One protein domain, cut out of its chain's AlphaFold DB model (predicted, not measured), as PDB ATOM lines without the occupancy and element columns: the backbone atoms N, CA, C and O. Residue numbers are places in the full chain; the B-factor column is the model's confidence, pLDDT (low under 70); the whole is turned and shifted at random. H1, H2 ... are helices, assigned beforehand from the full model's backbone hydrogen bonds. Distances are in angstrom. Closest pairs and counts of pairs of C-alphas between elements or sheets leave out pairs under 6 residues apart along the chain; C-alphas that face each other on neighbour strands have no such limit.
ATOM      1  N   ASP A 220     115.693 129.062 138.691       83.81
ATOM      2  CA  ASP A 220     115.446 129.242 140.117       83.81
ATOM      3  C   ASP A 220     115.015 130.684 140.473       83.81
ATOM      4  O   ASP A 220     115.133 131.629 139.688       83.81
ATOM      5  N   ALA A 221     114.459 130.842 141.677       81.31
ATOM      6  CA  ALA A 221     114.007 132.136 142.191       81.31
ATOM      7  C   ALA A 221     115.141 132.973 142.825       81.31
ATOM      8  O   ALA A 221     114.876 134.034 143.397       81.31
ATOM      9  N   LYS A 222     116.395 132.501 142.792       77.12
ATOM     10  CA  LYS A 222     117.535 133.192 143.408       77.12
ATOM     11  C   LYS A 222     118.062 134.276 142.470       77.12
ATOM     12  O   LYS A 222     117.774 134.305 141.277       77.12
ATOM     13  N   SER A 223     118.866 135.188 143.013       65.56
ATOM     14  CA  SER A 223     119.585 136.174 142.198       65.56
ATOM     15  C   SER A 223     120.451 135.452 141.152       65.56
ATOM     16  O   SER A 223     121.287 134.630 141.525       65.56
ATOM     17  N   GLY A 224     120.214 135.729 139.863       70.38
ATOM     18  CA  GLY A 224     120.877 135.065 138.728       70.38
ATOM     19  C   GLY A 224     120.039 134.002 138.000       70.38
ATOM     20  O   GLY A 224     120.451 133.551 136.929       70.38
ATOM     21  N   GLY A 225     118.865 133.637 138.527       84.31
ATOM     22  CA  GLY A 225     117.878 132.795 137.845       84.31
ATOM     23  C   GLY A 225     116.835 133.600 137.058       84.31
ATOM     24  O   GLY A 225     116.527 134.747 137.388       84.31
ATOM     25  N   TRP A 226     116.256 133.005 136.015       90.25
ATOM     26  CA  TRP A 226     115.232 133.637 135.167       90.25
ATOM     27  C   TRP A 226     113.927 133.940 135.907       90.25
ATOM     28  O   TRP A 226     113.249 134.916 135.579       90.25
ATOM     29  N   LEU A 227     113.578 133.127 136.909       92.69
ATOM     30  CA  LEU A 227     112.356 133.291 137.704       92.69
ATOM     31  C   LEU A 227     112.594 134.076 139.001       92.69
ATOM     32  O   LEU A 227     111.723 134.114 139.873       92.69
ATOM     33  N   CYS A 228     113.742 134.748 139.124       89.38
ATOM     34  CA  CYS A 228     113.941 135.743 140.169       89.38
ATOM     35  C   CYS A 228     112.953 136.912 140.013       89.38
ATOM     36  O   CYS A 228     112.405 137.161 138.935       89.38
ATOM     37  N   GLU A 229     112.734 137.666 141.092       88.94
ATOM     38  CA  GLU A 229     111.781 138.786 141.103       88.94
ATOM     39  C   GLU A 229     112.056 139.822 140.000       88.94
ATOM     40  O   GLU A 229     111.131 140.323 139.360       88.94
ATOM     41  N   GLU A 230     113.328 140.107 139.715       85.56
ATOM     42  CA  GLU A 230     113.711 141.007 138.626       85.56
ATOM     43  C   GLU A 230     113.396 140.420 137.244       85.56
ATOM     44  O   GLU A 230     112.847 141.130 136.397       85.56
ATOM     45  N   GLY A 231     113.709 139.141 137.021       87.06
ATOM     46  CA  GLY A 231     113.452 138.447 135.762       87.06
ATOM     47  C   GLY A 231     111.969 138.412 135.427       87.06
ATOM     48  O   GLY A 231     111.552 138.885 134.365       87.06
ATOM     49  N   LYS A 232     111.152 137.968 136.388       91.38
ATOM     50  CA  LYS A 232     109.687 137.957 136.277       91.38
ATOM     51  C   LYS A 232     109.124 139.345 135.989       91.38
ATOM     52  O   LYS A 232     108.351 139.501 135.042       91.38
ATOM     53  N   ARG A 233     109.541 140.363 136.754       89.12
ATOM     54  CA  ARG A 233     109.100 141.752 136.553       89.12
ATOM     55  C   ARG A 233     109.460 142.259 135.159       89.12
ATOM     56  O   ARG A 233     108.606 142.816 134.478       89.12
ATOM     57  N   THR A 234     110.694 142.039 134.714       86.25
ATOM     58  CA  THR A 234     111.172 142.533 133.416       86.25
ATOM     59  C   THR A 234     110.418 141.878 132.258       86.25
ATOM     60  O   THR A 234     109.955 142.568 131.350       86.25
ATOM     61  N   MET A 235     110.236 140.555 132.291       89.56
ATOM     62  CA  MET A 235     109.458 139.850 131.264       89.56
ATOM     63  C   MET A 235     107.997 140.307 131.238       89.56
ATOM     64  O   MET A 235     107.420 140.488 130.165       89.56
ATOM     65  N   ALA A 236     107.403 140.543 132.407       90.69
ATOM     66  CA  ALA A 236     106.049 141.064 132.505       90.69
ATOM     67  C   ALA A 236     105.920 142.506 131.980       90.69
ATOM     68  O   ALA A 236     104.937 142.841 131.313       90.69
ATOM     69  N   GLU A 237     106.915 143.361 132.227       86.56
ATOM     70  CA  GLU A 237     106.992 144.717 131.670       86.56
ATOM     71  C   GLU A 237     107.058 144.680 130.137       86.56
ATOM     72  O   GLU A 237     106.266 145.362 129.483       86.56
ATOM     73  N   VAL A 238     107.923 143.835 129.560       85.69
ATOM     74  CA  VAL A 238     108.024 143.636 128.101       85.69
ATOM     75  C   VAL A 238     106.687 143.170 127.523       85.69
ATOM     76  O   VAL A 238     106.198 143.746 126.554       85.69
ATOM     77  N   ALA A 239     106.041 142.190 128.158       88.69
ATOM     78  CA  ALA A 239     104.754 141.664 127.720       88.69
ATOM     79  C   ALA A 239     103.576 142.643 127.890       88.69
ATOM     80  O   ALA A 239     102.517 142.433 127.303       88.69
ATOM     81  N   THR A 240     103.695 143.707 128.686       86.31
ATOM     82  CA  THR A 240     102.570 144.623 128.968       86.31
ATOM     83  C   THR A 240     102.829 146.062 128.542       86.31
ATOM     84  O   THR A 240     101.994 146.933 128.802       86.31
ATOM     85  N   ILE A 241     103.926 146.322 127.829       77.19
ATOM     86  CA  ILE A 241     104.363 147.670 127.438       77.19
ATOM     87  C   ILE A 241     103.351 148.427 126.547       77.19
ATOM     88  O   ILE A 241     103.394 149.657 126.474       77.19
ATOM     89  N   HIS A 242     102.411 147.709 125.920       71.38
ATOM     90  CA  HIS A 242     101.320 148.243 125.084       71.38
ATOM     91  C   HIS A 242     100.004 148.467 125.812       71.38
ATOM     92  O   HIS A 242      99.110 149.130 125.292       71.38
ATOM     93  N   THR A 243      99.858 147.890 127.000       63.31
ATOM     94  CA  THR A 243      98.620 148.031 127.755       63.31
ATOM     95  C   THR A 243      98.604 149.429 128.359       63.31
ATOM     96  O   THR A 243      99.547 149.833 129.050       63.31
ATOM     97  N   SER A 244      97.530 150.188 128.113       51.94
ATOM     98  CA  SER A 244      97.199 151.315 128.984       51.94
ATOM     99  C   SER A 244      97.203 150.807 130.427       51.94
ATOM    100  O   SER A 244      96.967 149.626 130.671       51.94
ATOM    101  N   SER A 245      97.486 151.675 131.390       50.41
ATOM    102  CA  SER A 245      97.605 151.428 132.839       50.41
ATOM    103  C   SER A 245      96.404 150.739 133.539       50.41
ATOM    104  O   SER A 245      96.301 150.777 134.757       50.41
ATOM    105  N   SER A 246      95.500 150.114 132.787       46.50
ATOM    106  CA  SER A 246      94.234 149.491 133.159       46.50
ATOM    107  C   SER A 246      94.263 147.962 133.289       46.50
ATOM    108  O   SER A 246      93.233 147.405 133.659       46.50
ATOM    109  N   HIS A 247      95.368 147.256 133.003       55.88
ATOM    110  CA  HIS A 247      95.458 145.844 133.409       55.88
ATOM    111  C   HIS A 247      95.750 145.760 134.914       55.88
ATOM    112  O   HIS A 247      96.809 146.229 135.339       55.88
ATOM    113  N   PRO A 248      94.828 145.199 135.721       59.34
ATOM    114  CA  PRO A 248      94.897 145.287 137.178       59.34
ATOM    115  C   PRO A 248      96.030 144.447 137.778       59.34
ATOM    116  O   PRO A 248      96.466 144.737 138.887       59.34
ATOM    117  N   ASN A 249      96.528 143.438 137.054       71.75
ATOM    118  CA  ASN A 249      97.654 142.619 137.478       71.75
ATOM    119  C   ASN A 249      98.660 142.449 136.328       71.75
ATOM    120  O   ASN A 249      98.298 142.006 135.240       71.75
ATOM    121  N   LYS A 250      99.915 142.833 136.573       81.69
ATOM    122  CA  LYS A 250     101.045 142.714 135.639       81.69
ATOM    123  C   LYS A 250     102.099 141.733 136.159       81.69
ATOM    124  O   LYS A 250     103.272 141.897 135.852       81.69
ATOM    125  N   SER A 251     101.727 140.773 137.002       91.00
ATOM    126  CA  SER A 251     102.665 139.737 137.435       91.00
ATOM    127  C   SER A 251     102.945 138.748 136.301       91.00
ATOM    128  O   SER A 251     102.106 138.533 135.420       91.00
ATOM    129  N   PHE A 252     104.126 138.128 136.328       93.62
ATOM    130  CA  PHE A 252     104.509 137.095 135.366       93.62
ATOM    131  C   PHE A 252     103.489 135.947 135.360       93.62
ATOM    132  O   PHE A 252     103.029 135.524 134.304       93.62
ATOM    133  N   GLU A 253     103.064 135.530 136.549       93.69
ATOM    134  CA  GLU A 253     102.151 134.418 136.800       93.69
ATOM    135  C   GLU A 253     100.724 134.693 136.301       93.69
ATOM    136  O   GLU A 253      99.965 133.760 136.038       93.69
ATOM    137  N   HIS A 254     100.347 135.968 136.144       91.56
ATOM    138  CA  HIS A 254      99.074 136.369 135.540       91.56
ATOM    139  C   HIS A 254      99.141 136.421 134.009       91.56
ATOM    140  O   HIS A 254      98.135 136.204 133.337       91.56
ATOM    141  N   ILE A 255     100.315 136.727 133.460       93.12
ATOM    142  CA  ILE A 255     100.520 136.916 132.022       93.12
ATOM    143  C   ILE A 255     100.771 135.581 131.321       93.12
ATOM    144  O   ILE A 255     100.224 135.355 130.242       93.12
ATOM    145  N   PHE A 256     101.586 134.712 131.913       95.56
ATOM    146  CA  PHE A 256     102.021 133.456 131.310       95.56
ATOM    147  C   PHE A 256     101.376 132.247 131.987       95.56
ATOM    148  O   PHE A 256     101.038 132.274 133.174       95.56
ATOM    149  N   GLU A 257     101.171 131.186 131.213       96.12
ATOM    150  CA  GLU A 257     100.720 129.903 131.741       96.12
ATOM    151  C   GLU A 257     101.832 129.285 132.584       96.12
ATOM    152  O   GLU A 257     102.910 128.969 132.088       96.12
ATOM    153  N   CYS A 258     101.570 129.155 133.882       95.44
ATOM    154  CA  CYS A 258     102.479 128.545 134.836       95.44
ATOM    155  C   CYS A 258     101.709 128.018 136.061       95.44
ATOM    156  O   CYS A 258     100.558 128.407 136.310       95.44
ATOM    157  N   ASP A 259     102.357 127.143 136.824       95.06
ATOM    158  CA  ASP A 259     101.833 126.470 138.013       95.06
ATOM    159  C   ASP A 259     102.698 126.797 139.238       95.06
ATOM    160  O   ASP A 259     103.746 126.194 139.472       95.06
ATOM    161  N   GLU A 260     102.235 127.753 140.045       93.75
ATOM    162  CA  GLU A 260     102.919 128.224 141.258       93.75
ATOM    163  C   GLU A 260     103.080 127.136 142.334       93.75
ATOM    164  O   GLU A 260     103.885 127.288 143.250       93.75
ATOM    165  N   SER A 261     102.338 126.026 142.235       94.88
ATOM    166  CA  SER A 261     102.451 124.909 143.178       94.88
ATOM    167  C   SER A 261     103.626 123.973 142.877       94.88
ATOM    168  O   SER A 261     103.952 123.111 143.698       94.88
ATOM    169  N   LYS A 262     104.270 124.126 141.713       94.31
ATOM    170  CA  LYS A 262     105.356 123.263 141.242       94.31
ATOM    171  C   LYS A 262     106.713 123.977 141.259       94.31
ATOM    172  O   LYS A 262     106.775 125.201 141.136       94.31
ATOM    173  N   PRO A 263     107.826 123.220 141.353       91.88
ATOM    174  CA  PRO A 263     109.160 123.766 141.116       91.88
ATOM    175  C   PRO A 263     109.231 124.488 139.770       91.88
ATOM    176  O   PRO A 263     108.584 124.063 138.813       91.88
ATOM    177  N   ASN A 264     110.016 125.566 139.704       93.81
ATOM    178  CA  ASN A 264     110.222 126.364 138.488       93.81
ATOM    179  C   ASN A 264     108.908 126.820 137.828       93.81
ATOM    180  O   ASN A 264     108.821 126.900 136.609       93.81
ATOM    181  N   LEU A 265     107.861 127.059 138.629       95.44
ATOM    182  CA  LEU A 265     106.512 127.395 138.164       95.44
ATOM    183  C   LEU A 265     105.914 126.367 137.180       95.44
ATOM    184  O   LEU A 265     105.073 126.707 136.349       95.44
ATOM    185  N   GLY A 266     106.343 125.106 137.259       96.00
ATOM    186  CA  GLY A 266     105.856 124.014 136.420       96.00
ATOM    187  C   GLY A 266     106.597 123.813 135.098       96.00
ATOM    188  O   GLY A 266     106.305 122.820 134.436       96.00
ATOM    189  N   PHE A 267     107.557 124.675 134.744       97.12
ATOM    190  CA  PHE A 267     108.376 124.487 133.545       97.12
ATOM    191  C   PHE A 267     109.333 123.300 133.711       97.12
ATOM    192  O   PHE A 267     110.038 123.189 134.721       97.12
ATOM    193  N   VAL A 268     109.360 122.407 132.719       96.88
ATOM    194  CA  VAL A 268     110.130 121.149 132.781       96.88
ATOM    195  C   VAL A 268     111.508 121.237 132.135       96.88
ATOM    196  O   VAL A 268     112.323 120.340 132.331       96.88
ATOM    197  N   SER A 269     111.781 122.306 131.393       96.50
ATOM    198  CA  SER A 269     113.075 122.614 130.786       96.50
ATOM    199  C   SER A 269     113.215 124.124 130.590       96.50
ATOM    200  O   SER A 269     112.247 124.878 130.732       96.50
ATOM    201  N   TRP A 270     114.422 124.594 130.280       94.56
ATOM    202  CA  TRP A 270     114.628 125.992 129.916       94.56
ATOM    203  C   TRP A 270     113.883 126.337 128.622       94.56
ATOM    204  O   TRP A 270     113.289 127.409 128.531       94.56
ATOM    205  N   ASP A 271     113.876 125.430 127.642       94.38
ATOM    206  CA  ASP A 271     113.187 125.653 126.368       94.38
ATOM    207  C   ASP A 271     111.658 125.733 126.527       94.38
ATOM    208  O   ASP A 271     111.019 126.586 125.915       94.38
ATOM    209  N   ASP A 272     111.079 124.936 127.429       95.88
ATOM    210  CA  ASP A 272     109.659 125.012 127.810       95.88
ATOM    211  C   ASP A 272     109.310 126.387 128.418       95.88
ATOM    212  O   ASP A 272     108.343 127.042 128.030       95.88
ATOM    213  N   PHE A 273     110.170 126.908 129.298       95.38
ATOM    214  CA  PHE A 273     110.046 128.276 129.814       95.38
ATOM    215  C   PHE A 273     110.201 129.348 128.719       95.38
ATOM    216  O   PHE A 273     109.515 130.380 128.710       95.38
ATOM    217  N   PHE A 274     111.122 129.145 127.787       92.88
ATOM    218  CA  PHE A 274     111.393 130.115 126.737       92.88
ATOM    219  C   PHE A 274     110.256 130.205 125.719       92.88
ATOM    220  O   PHE A 274     109.846 131.304 125.334       92.88
ATOM    221  N   THR A 275     109.690 129.051 125.379       94.31
ATOM    222  CA  THR A 275     108.507 128.889 124.535       94.31
ATOM    223  C   THR A 275     107.204 128.934 125.347       94.31
ATOM    224  O   THR A 275     106.174 128.448 124.893       94.31
ATOM    225  N   ARG A 276     107.200 129.546 126.540       95.38
ATOM    226  CA  ARG A 276     106.005 129.689 127.394       95.38
ATOM    227  C   ARG A 276     104.794 130.257 126.651       95.38
ATOM    228  O   ARG A 276     104.919 131.157 125.817       95.38
TER     229      ARG A 276
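What this domain is: This is residues 220 to 276 of the 499 residues of the protein "PSDC domain-containing protein" of Venturia effusa (UniProt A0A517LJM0). One helix of moderate length, H1, runs out toward a free loop, residues 241 to 248, which sticks out at one end; the chain then folds back through the short helix H2, packed on H1, to two small helices, H3 and H4, at the other end. The printed part has 57 residues with four named helices, in the order H1, H2, H3, H4, and no named strand. Its class is all helix, though under half of the residues, 25 of 57, are in named elements. The whole is compact, with a radius of gyration of the C-alphas of 11.6 A, and only just elongated, spanning 33 by 21 by 20 A.

Where its parts are: H1 takes residues 229 to 240, 16.3 A from C-alpha 229 at (111.781, 138.786, 141.103) to C-alpha 240 at (102.570, 144.623, 128.968). H2 is residues 252 to 255, 5.2 A long. H3 is residues 263 to 266, 5.7 A long. H4 is residues 270 to 274, 6.1 A long, ending at C-alpha 274 at (111.393, 130.115, 126.737).

How they stand to each other: H1 and H2 touch, with the closest C-alphas, those of Ala 236 and Phe 252, 5.1 A apart. H2 and H3 are only just apart, their closest C-alphas 8.4 A from each other. H3 and H4 are near each other, with 5 pairs of C-alphas within 10 A. H1 is apart from H3 and H4, and H2 is apart from H4. In H1 and H4 every O i to N i+4 pair is within hydrogen-bond range; H2 and H3 are too short for such a pair.

The domain as a whole: The two C-alphas farthest apart, those of Ser 244 and Val 268, are 33.0 A from each other. The printed part has no cut. The link from H1 to H2, 11 residues, is long; that from H2 to H3 is short, and that from H3 to H4 tight. Residues 241 to 248 stand free. The mean pLDDT of the printed part is 85.6; residue 223 and residues 243 to 248 are under 70.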